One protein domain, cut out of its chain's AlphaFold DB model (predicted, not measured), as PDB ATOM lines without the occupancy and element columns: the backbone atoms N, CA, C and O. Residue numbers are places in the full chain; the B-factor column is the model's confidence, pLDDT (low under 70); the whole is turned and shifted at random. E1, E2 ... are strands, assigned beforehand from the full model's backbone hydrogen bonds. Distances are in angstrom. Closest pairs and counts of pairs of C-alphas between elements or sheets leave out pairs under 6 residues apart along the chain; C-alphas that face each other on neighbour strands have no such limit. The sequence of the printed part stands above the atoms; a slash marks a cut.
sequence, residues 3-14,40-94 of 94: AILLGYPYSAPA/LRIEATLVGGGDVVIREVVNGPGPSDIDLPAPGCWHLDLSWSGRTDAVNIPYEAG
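AT A GLANCE: This is residues 3 to 14 and 40 to 94 of the 94 residues of an uncharacterized protein of Streptomyces sp. SID5474 (UniProt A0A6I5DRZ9). A single strongly twisted sheet of five strands is curled like part of a barrel, with its open side only loosely covered by the short strands E1 and E5, which pair with no named strand. The long hairpin of E6 and E7 and the hairpin of E3 and E4 make most of the curved wall, and short E2 adds to it beside the last residues of E7. The printed part has 67 residues, with no named helix and seven named strands in the order E1 to E7 along the chain; the class is all strand. Across the sheet the order is E2, E7, E6, E3, E4, and the sheet is mixed, with E2 and E7 parallel and the other neighbours antiparallel. The whole is compact, with a radius of gyration of the C-alphas of 11.5 A and spans of 33 by 26 by 15 A.

IN THESE COORDINATES: E1, residues 3 to 6, begins at C-alpha 3 at (32.145, 92.522, 45.982) and measures 9.3 A from first to last C-alpha. E2, residues 10 to 12, measures 7.0 A. After the cut comes E3, residues 40 to 46, which starts at C-alpha 40 at (35.011, 102.970, 39.388) and is 19.0 A long. E4, residues 52 to 58, is 19.7 A long, and E5, residues 63 to 65, is 7.3 A long. E6, residues 72 to 80, measures 25.1 A. E7, residues 83 to 93, is the longest strand, 32.0 A from its first C-alpha to C-alpha 93 at (19.466, 101.758, 60.499).

HOW THE PARTS SIT: In the sheet, E2 and E4 are the edge strands and E7, E6 and E3 are inner strands. E6 and E7 form a hairpin over a tight link of 2 residues, with 156 degrees between their directions; N 76 and O 87 are 2.8 A apart, and N 91 and O 72 are 2.8 A apart. E3 is the antiparallel neighbour of E6, also at 156 degrees, and N 43 and O 77 are within hydrogen-bond range at 2.9 A. E3 and E4 form the other hairpin, at 160 degrees, with N 42 and O 55 at 2.8 A and N 57 and O 40 at 2.9 A. E7 has staggered pairing: its residues 83 to 91 pair with E6, and its residues 91 to 93 pair with E2. E2 and E7 are parallel, and the facing C-alphas of Ser 11 and Glu 92 are 4.6 A apart, with N 12 and O 92 at 2.8 A. From edge to edge the strands' lines turn by 54 degrees and the way across the sheet turns by 136 degrees. E1 and E5 are near each other, with 6 pairs of C-alphas within 10 A. The closest C-alphas of E1 and E7 are those of Ala 3 and Val 87, 7.8 A apart. The closest C-alphas of E4 and E5 are those of Val 57 and Ser 64, 6.8 A apart. Among the pairs that are apart are E2 and E4, E4 and E7, and E1 and E3.

THE WHOLE: The two C-alphas farthest apart are those of Gly 82 and Gly 94, 34.9 A. Residues 15 to 39 are not printed, and C-alphas 14 and 40 are 21.0 A apart across this cut, which lies in the link from E2 to E3. Of the links that are printed whole, the one from E5 to E6 is short but not tight, the others are tight, and none is long. Gly 94 is the chain's last residue. The mean pLDDT of the printed part is 93.1, and no printed residue is under 70.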
ATOM      1  N   ALA A   3      32.101  91.565  44.883       94.06
ATOM      2  CA  ALA A   3      32.145  92.522  45.982       94.06
ATOM      3  C   ALA A   3      32.377  91.765  47.294       94.06
ATOM      4  O   ALA A   3      31.595  90.883  47.647       94.06
ATOM      5  N   ILE A   4      33.453  92.087  48.006       96.00
ATOM      6  CA  ILE A   4      33.740  91.516  49.325       96.00
ATOM      7  C   ILE A   4      33.410  92.578  50.369       96.00
ATOM      8  O   ILE A   4      34.072  93.615  50.432       96.00
ATOM      9  N   LEU A   5      32.374  92.319  51.165       96.25
ATOM     10  CA  LEU A   5      31.875  93.258  52.166       96.25
ATOM     11  C   LEU A   5      32.722  93.161  53.441       96.25
ATOM     12  O   LEU A   5      32.659  92.172  54.170       96.25
ATOM     13  N   LEU A   6      33.533  94.181  53.711       94.44
ATOM     14  CA  LEU A   6      34.391  94.249  54.892       94.44
ATOM     15  C   LEU A   6      33.675  95.025  56.001       94.44
ATOM     16  O   LEU A   6      33.361  96.200  55.841       94.44
ATOM     17  N   GLY A   7      33.438  94.374  57.141       90.69
ATOM     18  CA  GLY A   7      32.773  95.002  58.289       90.69
ATOM     19  C   GLY A   7      31.243  94.930  58.280       90.69
ATOM     20  O   GLY A   7      30.630  95.629  59.080       90.69
ATOM     21  N   TYR A   8      30.655  94.077  57.434       92.62
ATOM     22  CA  TYR A   8      29.214  93.802  57.372       92.62
ATOM     23  C   TYR A   8      28.638  93.333  58.735       92.62
ATOM     24  O   TYR A   8      29.331  92.587  59.440       92.62
ATOM     25  N   PRO A   9      27.393  93.702  59.109       94.44
ATOM     26  CA  PRO A   9      26.432  94.529  58.362       94.44
ATOM     27  C   PRO A   9      26.825  96.009  58.274       94.44
ATOM     28  O   PRO A   9      27.553  96.519  59.124       94.44
ATOM     29  N   TYR A  10      26.356  96.692  57.226       97.19
ATOM     30  CA  TYR A  10      26.533  98.139  57.055       97.19
ATOM     31  C   TYR A  10      25.391  98.916  57.687       97.19
ATOM     32  O   TYR A  10      24.272  98.417  57.779       97.19
ATOM     33  N   SER A  11      25.672 100.148  58.103       96.50
ATOM     34  CA  SER A  11      24.700 101.032  58.741       96.50
ATOM     35  C   SER A  11      24.630 102.372  58.019       96.50
ATOM     36  O   SER A  11      25.646 102.876  57.542       96.50
ATOM     37  N   ALA A  12      23.435 102.951  57.969       94.50
ATOM     38  CA  ALA A  12      23.175 104.294  57.477       94.50
ATOM     39  C   ALA A  12      22.434 105.107  58.565       94.50
ATOM     40  O   ALA A  12      21.324 104.724  58.953       94.50
ATOM     41  N   PRO A  13      23.018 106.217  59.064       92.69
ATOM     42  CA  PRO A  13      24.356 106.716  58.732       92.69
ATOM     43  C   PRO A  13      25.471 105.767  59.207       92.69
ATOM     44  O   PRO A  13      25.267 104.921  60.079       92.69
ATOM     45  N   ALA A  14      26.665 105.914  58.627       92.25
ATOM     46  CA  ALA A  14      27.825 105.109  58.992       92.25
ATOM     47  C   ALA A  14      28.216 105.308  60.465       92.25
ATOM     48  O   ALA A  14      28.203 106.425  60.990       92.25
ATOM     49  N   LEU A  40      36.248 103.719  39.284       92.25
ATOM     50  CA  LEU A  40      35.011 102.970  39.388       92.25
ATOM     51  C   LEU A  40      33.906 103.977  39.715       92.25
ATOM     52  O   LEU A  40      33.903 104.559  40.801       92.25
ATOM     53  N   ARG A  41      32.993 104.196  38.769       95.75
ATOM     54  CA  ARG A  41      31.767 104.962  38.995       95.75
ATOM     55  C   ARG A  41      30.692 104.014  39.511       95.75
ATOM     56  O   ARG A  41      30.465 102.957  38.924       95.75
ATOM     57  N   ILE A  42      30.040 104.421  40.588       97.38
ATOM     58  CA  ILE A  42      28.964 103.697  41.255       97.38
ATOM     59  C   ILE A  42      27.750 104.609  41.266       97.38
ATOM     60  O   ILE A  42      27.806 105.706  41.817       97.38
ATOM     61  N   GLU A  43      26.662 104.158  40.670       97.94
ATOM     62  CA  GLU A  43      25.354 104.781  40.801       97.94
ATOM     63  C   GLU A  43      24.520 103.908  41.729       97.94
ATOM     64  O   GLU A  43      24.192 102.774  41.400       97.94
ATOM     65  N   ALA A  44      24.277 104.401  42.938       98.00
ATOM     66  CA  ALA A  44      23.521 103.700  43.958       98.00
ATOM     67  C   ALA A  44      22.089 104.236  43.980       98.00
ATOM     68  O   ALA A  44      21.889 105.432  44.182       98.00
ATOM     69  N   THR A  45      21.105 103.358  43.830       98.25
ATOM     70  CA  THR A  45      19.677 103.676  43.903       98.25
ATOM     71  C   THR A  45      19.027 102.910  45.047       98.25
ATOM     72  O   THR A  45      19.179 101.690  45.155       98.25
ATOM     73  N   LEU A  46      18.291 103.608  45.910       97.75
ATOM     74  CA  LEU A  46      17.557 102.977  47.003       97.75
ATOM     75  C   LEU A  46      16.352 102.212  46.445       97.75
ATOM     76  O   LEU A  46      15.461 102.795  45.830       97.75
ATOM     77  N   VAL A  47      16.289 100.900  46.677       95.44
ATOM     78  CA  VAL A  47      15.183 100.064  46.197       95.44
ATOM     79  C   VAL A  47      13.889 100.457  46.907       95.44
ATOM     80  O   VAL A  47      13.815 100.464  48.134       95.44
ATOM     81  N   GLY A  48      12.852 100.764  46.126       88.25
ATOM     82  CA  GLY A  48      11.564 101.233  46.647       88.25
ATOM     83  C   GLY A  48      11.572 102.690  47.126       88.25
ATOM     84  O   GLY A  48      10.520 103.196  47.512       88.25
ATOM     85  N   GLY A  49      12.725 103.364  47.075       74.94
ATOM     86  CA  GLY A  49      12.881 104.801  47.273       74.94
ATOM     87  C   GLY A  49      13.218 105.520  45.963       74.94
ATOM     88  O   GLY A  49      13.338 104.901  44.908       74.94
ATOM     89  N   GLY A  50      13.349 106.845  46.031       81.12
ATOM     90  CA  GLY A  50      13.798 107.681  44.908       81.12
ATOM     91  C   GLY A  50      15.242 108.172  45.035       81.12
ATOM     92  O   GLY A  50      15.712 108.886  44.154       81.12
ATOM     93  N   ASP A  51      15.934 107.832  46.128       94.31
ATOM     94  CA  ASP A  51      17.271 108.353  46.397       94.31
ATOM     95  C   ASP A  51      18.301 107.738  45.449       94.31
ATOM     96  O   ASP A  51      18.402 106.515  45.316       94.31
ATOM     97  N   VAL A  52      19.093 108.609  44.824       96.62
ATOM     98  CA  VAL A  52      20.194 108.241  43.935       96.62
ATOM     99  C   VAL A  52      21.467 108.932  44.407       96.62
ATOM    100  O   VAL A  52      21.496 110.148  44.606       96.62
ATOM    101  N   VAL A  53      22.538 108.160  44.573       97.31
ATOM    102  CA  VAL A  53      23.857 108.651  44.980       97.31
ATOM    103  C   VAL A  53      24.895 108.180  43.978       97.31
ATOM    104  O   VAL A  53      25.045 106.986  43.739       97.31
ATOM    105  N   ILE A  54      25.668 109.118  43.435       97.00
ATOM    106  CA  ILE A  54      26.813 108.800  42.582       97.00
ATOM    107  C   ILE A  54      28.084 108.845  43.437       97.00
ATOM    108  O   ILE A  54      28.339 109.822  44.147       97.00
ATOM    109  N   ARG A  55      28.894 107.788  43.367       95.56
ATOM    110  CA  ARG A  55      30.236 107.717  43.956       95.56
ATOM    111  C   ARG A  55      31.265 107.439  42.876       95.56
ATOM    112  O   ARG A  55      31.045 106.628  41.983       95.56
ATOM    113  N   GLU A  56      32.417 108.076  43.008       93.75
ATOM    114  CA  GLU A  56      33.589 107.788  42.192       93.75
ATOM    115  C   GLU A  56      34.712 107.304  43.098       93.75
ATOM    116  O   GLU A  56      35.110 107.976  44.049       93.75
ATOM    117  N   VAL A  57      35.221 106.114  42.803       90.88
ATOM    118  CA  VAL A  57      36.362 105.524  43.492       90.88
ATOM    119  C   VAL A  57      37.581 105.681  42.601       90.88
ATOM    120  O   VAL A  57      37.735 104.965  41.607       90.88
ATOM    121  N   VAL A  58      38.466 106.600  42.979       86.75
ATOM    122  CA  VAL A  58      39.757 106.781  42.309       86.75
ATOM    123  C   VAL A  58      40.656 105.563  42.563       86.75
ATOM    124  O   VAL A  58      40.664 104.974  43.638       86.75
ATOM    125  N   ASN A  59      41.427 105.193  41.550       80.50
ATOM    126  CA  ASN A  59      42.196 103.963  41.404       80.50
ATOM    127  C   ASN A  59      41.382 102.663  41.577       80.50
ATOM    128  O   ASN A  59      41.951 101.639  41.944       80.50
ATOM    129  N   GLY A  60      40.072 102.689  41.305       77.50
ATOM    130  CA  GLY A  60      39.212 101.501  41.336       77.50
ATOM    131  C   GLY A  60      39.240 100.678  40.036       77.50
ATOM    132  O   GLY A  60      39.663 101.201  39.003       77.50
ATOM    133  N   PRO A  61      38.746  99.420  40.050       83.75
ATOM    134  CA  PRO A  61      38.165  98.677  41.183       83.75
ATOM    135  C   PRO A  61      39.198  98.279  42.260       83.75
ATOM    136  O   PRO A  61      40.301  97.856  41.932       83.75
ATOM    137  N   GLY A  62      38.843  98.415  43.543       87.69
ATOM    138  CA  GLY A  62      39.720  98.136  44.689       87.69
ATOM    139  C   GLY A  62      38.997  98.304  46.036       87.69
ATOM    140  O   GLY A  62      37.770  98.355  46.047       87.69
ATOM    141  N   PRO A  63      39.701  98.363  47.181       91.44
ATOM    142  CA  PRO A  63      39.096  98.686  48.476       91.44
ATOM    143  C   PRO A  63      38.517 100.109  48.494       91.44
ATOM    144  O   PRO A  63      39.170 101.045  48.031       91.44
ATOM    145  N   SER A  64      37.308 100.302  49.019       93.81
ATOM    146  CA  SER A  64      36.635 101.613  49.054       93.81
ATOM    147  C   SER A  64      35.611 101.712  50.176       93.81
ATOM    148  O   SER A  64      34.935 100.731  50.467       93.81
ATOM    149  N   ASP A  65      35.454 102.904  50.751       95.12
ATOM    150  CA  ASP A  65      34.414 103.201  51.742       95.12
ATOM    151  C   ASP A  65      33.180 103.766  51.030       95.12
ATOM    152  O   ASP A  65      33.246 104.824  50.401       95.12
ATOM    153  N   ILE A  66      32.066 103.036  51.083       95.81
ATOM    154  CA  ILE A  66      30.827 103.352  50.364       95.81
ATOM    155  C   ILE A  66      29.726 103.635  51.381       95.81
ATOM    156  O   ILE A  66      28.841 102.823  51.609       95.81
ATOM    157  N   ASP A  67      29.774 104.793  52.027       95.50
ATOM    158  CA  ASP A  67      28.722 105.181  52.965       95.50
ATOM    159  C   ASP A  67      27.538 105.812  52.216       95.50
ATOM    160  O   ASP A  67      27.694 106.770  51.439       95.50
ATOM    161  N   LEU A  68      26.352 105.242  52.438       96.06
ATOM    162  CA  LEU A  68      25.087 105.655  51.832       96.06
ATOM    163  C   LEU A  68      24.190 106.338  52.878       96.06
ATOM    164  O   LEU A  68      24.295 106.041  54.070       96.06
ATOM    165  N   PRO A  69      23.345 107.296  52.461       94.94
ATOM    166  CA  PRO A  69      22.692 108.221  53.387       94.94
ATOM    167  C   PRO A  69      21.491 107.626  54.128       94.94
ATOM    168  O   PRO A  69      21.114 108.161  55.168       94.94
ATOM    169  N   ALA A  70      20.888 106.556  53.608       95.62
ATOM    170  CA  ALA A  70      19.651 105.997  54.137       95.62
ATOM    171  C   ALA A  70      19.724 104.469  54.279       95.62
ATOM    172  O   ALA A  70      20.394 103.809  53.474       95.62
ATOM    173  N   PRO A  71      19.042 103.897  55.287       96.25
ATOM    174  CA  PRO A  71      18.912 102.455  55.415       96.25
ATOM    175  C   PRO A  71      18.008 101.891  54.314       96.25
ATOM    176  O   PRO A  71      17.132 102.574  53.787       96.25
ATOM    177  N   GLY A  72      18.203 100.617  53.999       96.19
ATOM    178  CA  GLY A  72      17.459  99.889  52.978       96.19
ATOM    179  C   GLY A  72      18.369  99.098  52.045       96.19
ATOM    180  O   GLY A  72      19.589  99.059  52.203       96.19
ATOM    181  N   CYS A  73      17.757  98.423  51.075       97.25
ATOM    182  CA  CYS A  73      18.493  97.717  50.035       97.25
ATOM    183  C   CYS A  73      18.869  98.704  48.930       97.25
ATOM    184  O   CYS A  73      17.988  99.333  48.349       97.25
ATOM    185  N   TRP A  74      20.157  98.831  48.635       98.00
ATOM    186  CA  TRP A  74      20.651  99.687  47.564       98.00
ATOM    187  C   TRP A  74      21.067  98.847  46.362       98.00
ATOM    188  O   TRP A  74      21.842  97.900  46.509       98.00
ATOM    189  N   HIS A  75      20.566  99.213  45.183       97.81
ATOM    190  CA  HIS A  75      21.044  98.710  43.900       97.81
ATOM    191  C   HIS A  75      22.215  99.569  43.440       97.81
ATOM    192  O   HIS A  75      22.071 100.782  43.332       97.81
ATOM    193  N   LEU A  76      23.376  98.964  43.219       97.69
ATOM    194  CA  LEU A  76      24.576  99.657  42.770       97.69
ATOM    195  C   LEU A  76      24.890  99.228  41.344       97.69
ATOM    196  O   LEU A  76      25.334  98.097  41.131       97.69
ATOM    197  N   ASP A  77      24.735 100.155  40.406       97.50
ATOM    198  CA  ASP A  77      25.236 100.042  39.043       97.50
ATOM    199  C   ASP A  77      26.692 100.505  38.993       97.50
ATOM    200  O   ASP A  77      27.045 101.632  39.358       97.50
ATOM    201  N   LEU A  78      27.569  99.613  38.549       95.56
ATOM    202  CA  LEU A  78      29.014  99.775  38.607       95.56
ATOM    203  C   LEU A  78      29.559  99.893  37.188       95.56
ATOM    204  O   LEU A  78      29.248  99.066  36.335       95.56
ATOM    205  N   SER A  79      30.409 100.888  36.931       93.00
ATOM    206  CA  SER A  79      31.079 101.048  35.635       93.00
ATOM    207  C   SER A  79      32.548 101.453  35.772       93.00
ATOM    208  O   SER A  79      32.907 102.322  36.565       93.00
ATOM    209  N   TRP A  80      33.416 100.783  35.011       90.25
ATOM    210  CA  TRP A  80      34.867 101.011  34.986       90.25
ATOM    211  C   TRP A  80      35.455 100.456  33.684       90.25
ATOM    212  O   TRP A  80      35.046  99.399  33.217       90.25
ATOM    213  N   SER A  81      36.431 101.126  33.076       85.44
ATOM    214  CA  SER A  81      37.153 100.653  31.877       85.44
ATOM    215  C   SER A  81      36.245 100.155  30.734       85.44
ATOM    216  O   SER A  81      36.594  99.199  30.045       85.44
ATOM    217  N   GLY A  82      35.067 100.764  30.536       85.62
ATOM    218  CA  GLY A  82      34.076 100.323  29.536       85.62
ATOM    219  C   GLY A  82      33.329  99.030  29.892       85.62
ATOM    220  O   GLY A  82      32.656  98.453  29.043       85.62
ATOM    221  N   ARG A  83      33.457  98.558  31.132       87.75
ATOM    222  CA  ARG A  83      32.790  97.383  31.695       87.75
ATOM    223  C   ARG A  83      31.741  97.831  32.694       87.75
ATOM    224  O   ARG A  83      31.890  98.884  33.316       87.75
ATOM    225  N   THR A  84      30.725  96.999  32.864       92.75
ATOM    226  CA  THR A  84      29.665  97.206  33.842       92.75
ATOM    227  C   THR A  84      29.390  95.940  34.636       92.75
ATOM    228  O   THR A  84      29.771  94.836  34.229       92.75
ATOM    229  N   ASP A  85      28.768  96.113  35.793       94.31
ATOM    230  CA  ASP A  85      28.219  95.055  36.638       94.31
ATOM    231  C   ASP A  85      27.254  95.684  37.649       94.31
ATOM    232  O   ASP A  85      27.235  96.907  37.785       94.31
ATOM    233  N   ALA A  86      26.496  94.872  38.378       96.44
ATOM    234  CA  ALA A  86      25.577  95.374  39.389       96.44
ATOM    235  C   ALA A  86      25.547  94.489  40.637       96.44
ATOM    236  O   ALA A  86      25.750  93.274  40.574       96.44
ATOM    237  N   VAL A  87      25.275  95.098  41.788       96.75
ATOM    238  CA  VAL A  87      25.130  94.388  43.064       96.75
ATOM    239  C   VAL A  87      24.072  95.055  43.932       96.75
ATOM    240  O   VAL A  87      23.921  96.271  43.916       96.75
ATOM    241  N   ASN A  88      23.362  94.254  44.723       97.00
ATOM    242  CA  ASN A  88      22.454  94.752  45.750       97.00
ATOM    243  C   ASN A  88      23.115  94.620  47.121       97.00
ATOM    244  O   ASN A  88      23.600  93.537  47.460       97.00
ATOM    245  N   ILE A  89      23.127  95.696  47.907       97.00
ATOM    246  CA  ILE A  89      23.743  95.717  49.239       97.00
ATOM    247  C   ILE A  89      22.759  96.323  50.250       97.00
ATOM    248  O   ILE A  89      22.303  97.450  50.051       97.00
ATOM    249  N   PRO A  90      22.422  95.610  51.339       97.25
ATOM    250  CA  PRO A  90      21.581  96.154  52.396       97.25
ATOM    251  C   PRO A  90      22.379  97.037  53.369       97.25
ATOM    252  O   PRO A  90      23.497  96.700  53.759       97.25
ATOM    253  N   TYR A  91      21.760  98.144  53.785       97.19
ATOM    254  CA  TYR A  91      22.205  99.029  54.864       97.19
ATOM    255  C   TYR A  91      21.144  99.032  55.966       97.19
ATOM    256  O   TYR A  91      19.960  99.241  55.705       97.19
ATOM    257  N   GLU A  92      21.561  98.800  57.203       96.50
ATOM    258  CA  GLU A  92      20.704  98.829  58.385       96.50
ATOM    259  C   GLU A  92      20.580 100.251  58.944       96.50
ATOM    260  O   GLU A  92      21.407 101.119  58.660       96.50
ATOM    261  N   ALA A  93      19.559 100.499  59.764       93.06
ATOM    262  CA  ALA A  93      19.466 101.758  60.499       93.06
ATOM    263  C   ALA A  93      20.636 101.876  61.497       93.06
ATOM    264  O   ALA A  93      20.934 100.921  62.224       93.06
ATOM    265  N   GLY A  94      21.321 103.024  61.468       75.38
ATOM    266  CA  GLY A  94      22.502 103.327  62.288       75.38
ATOM    267  C   GLY A  94      22.224 103.555  63.762       75.38
ATOM    268  O   GLY A  94      21.175 104.151  64.087       75.38
TER     269      GLY A  94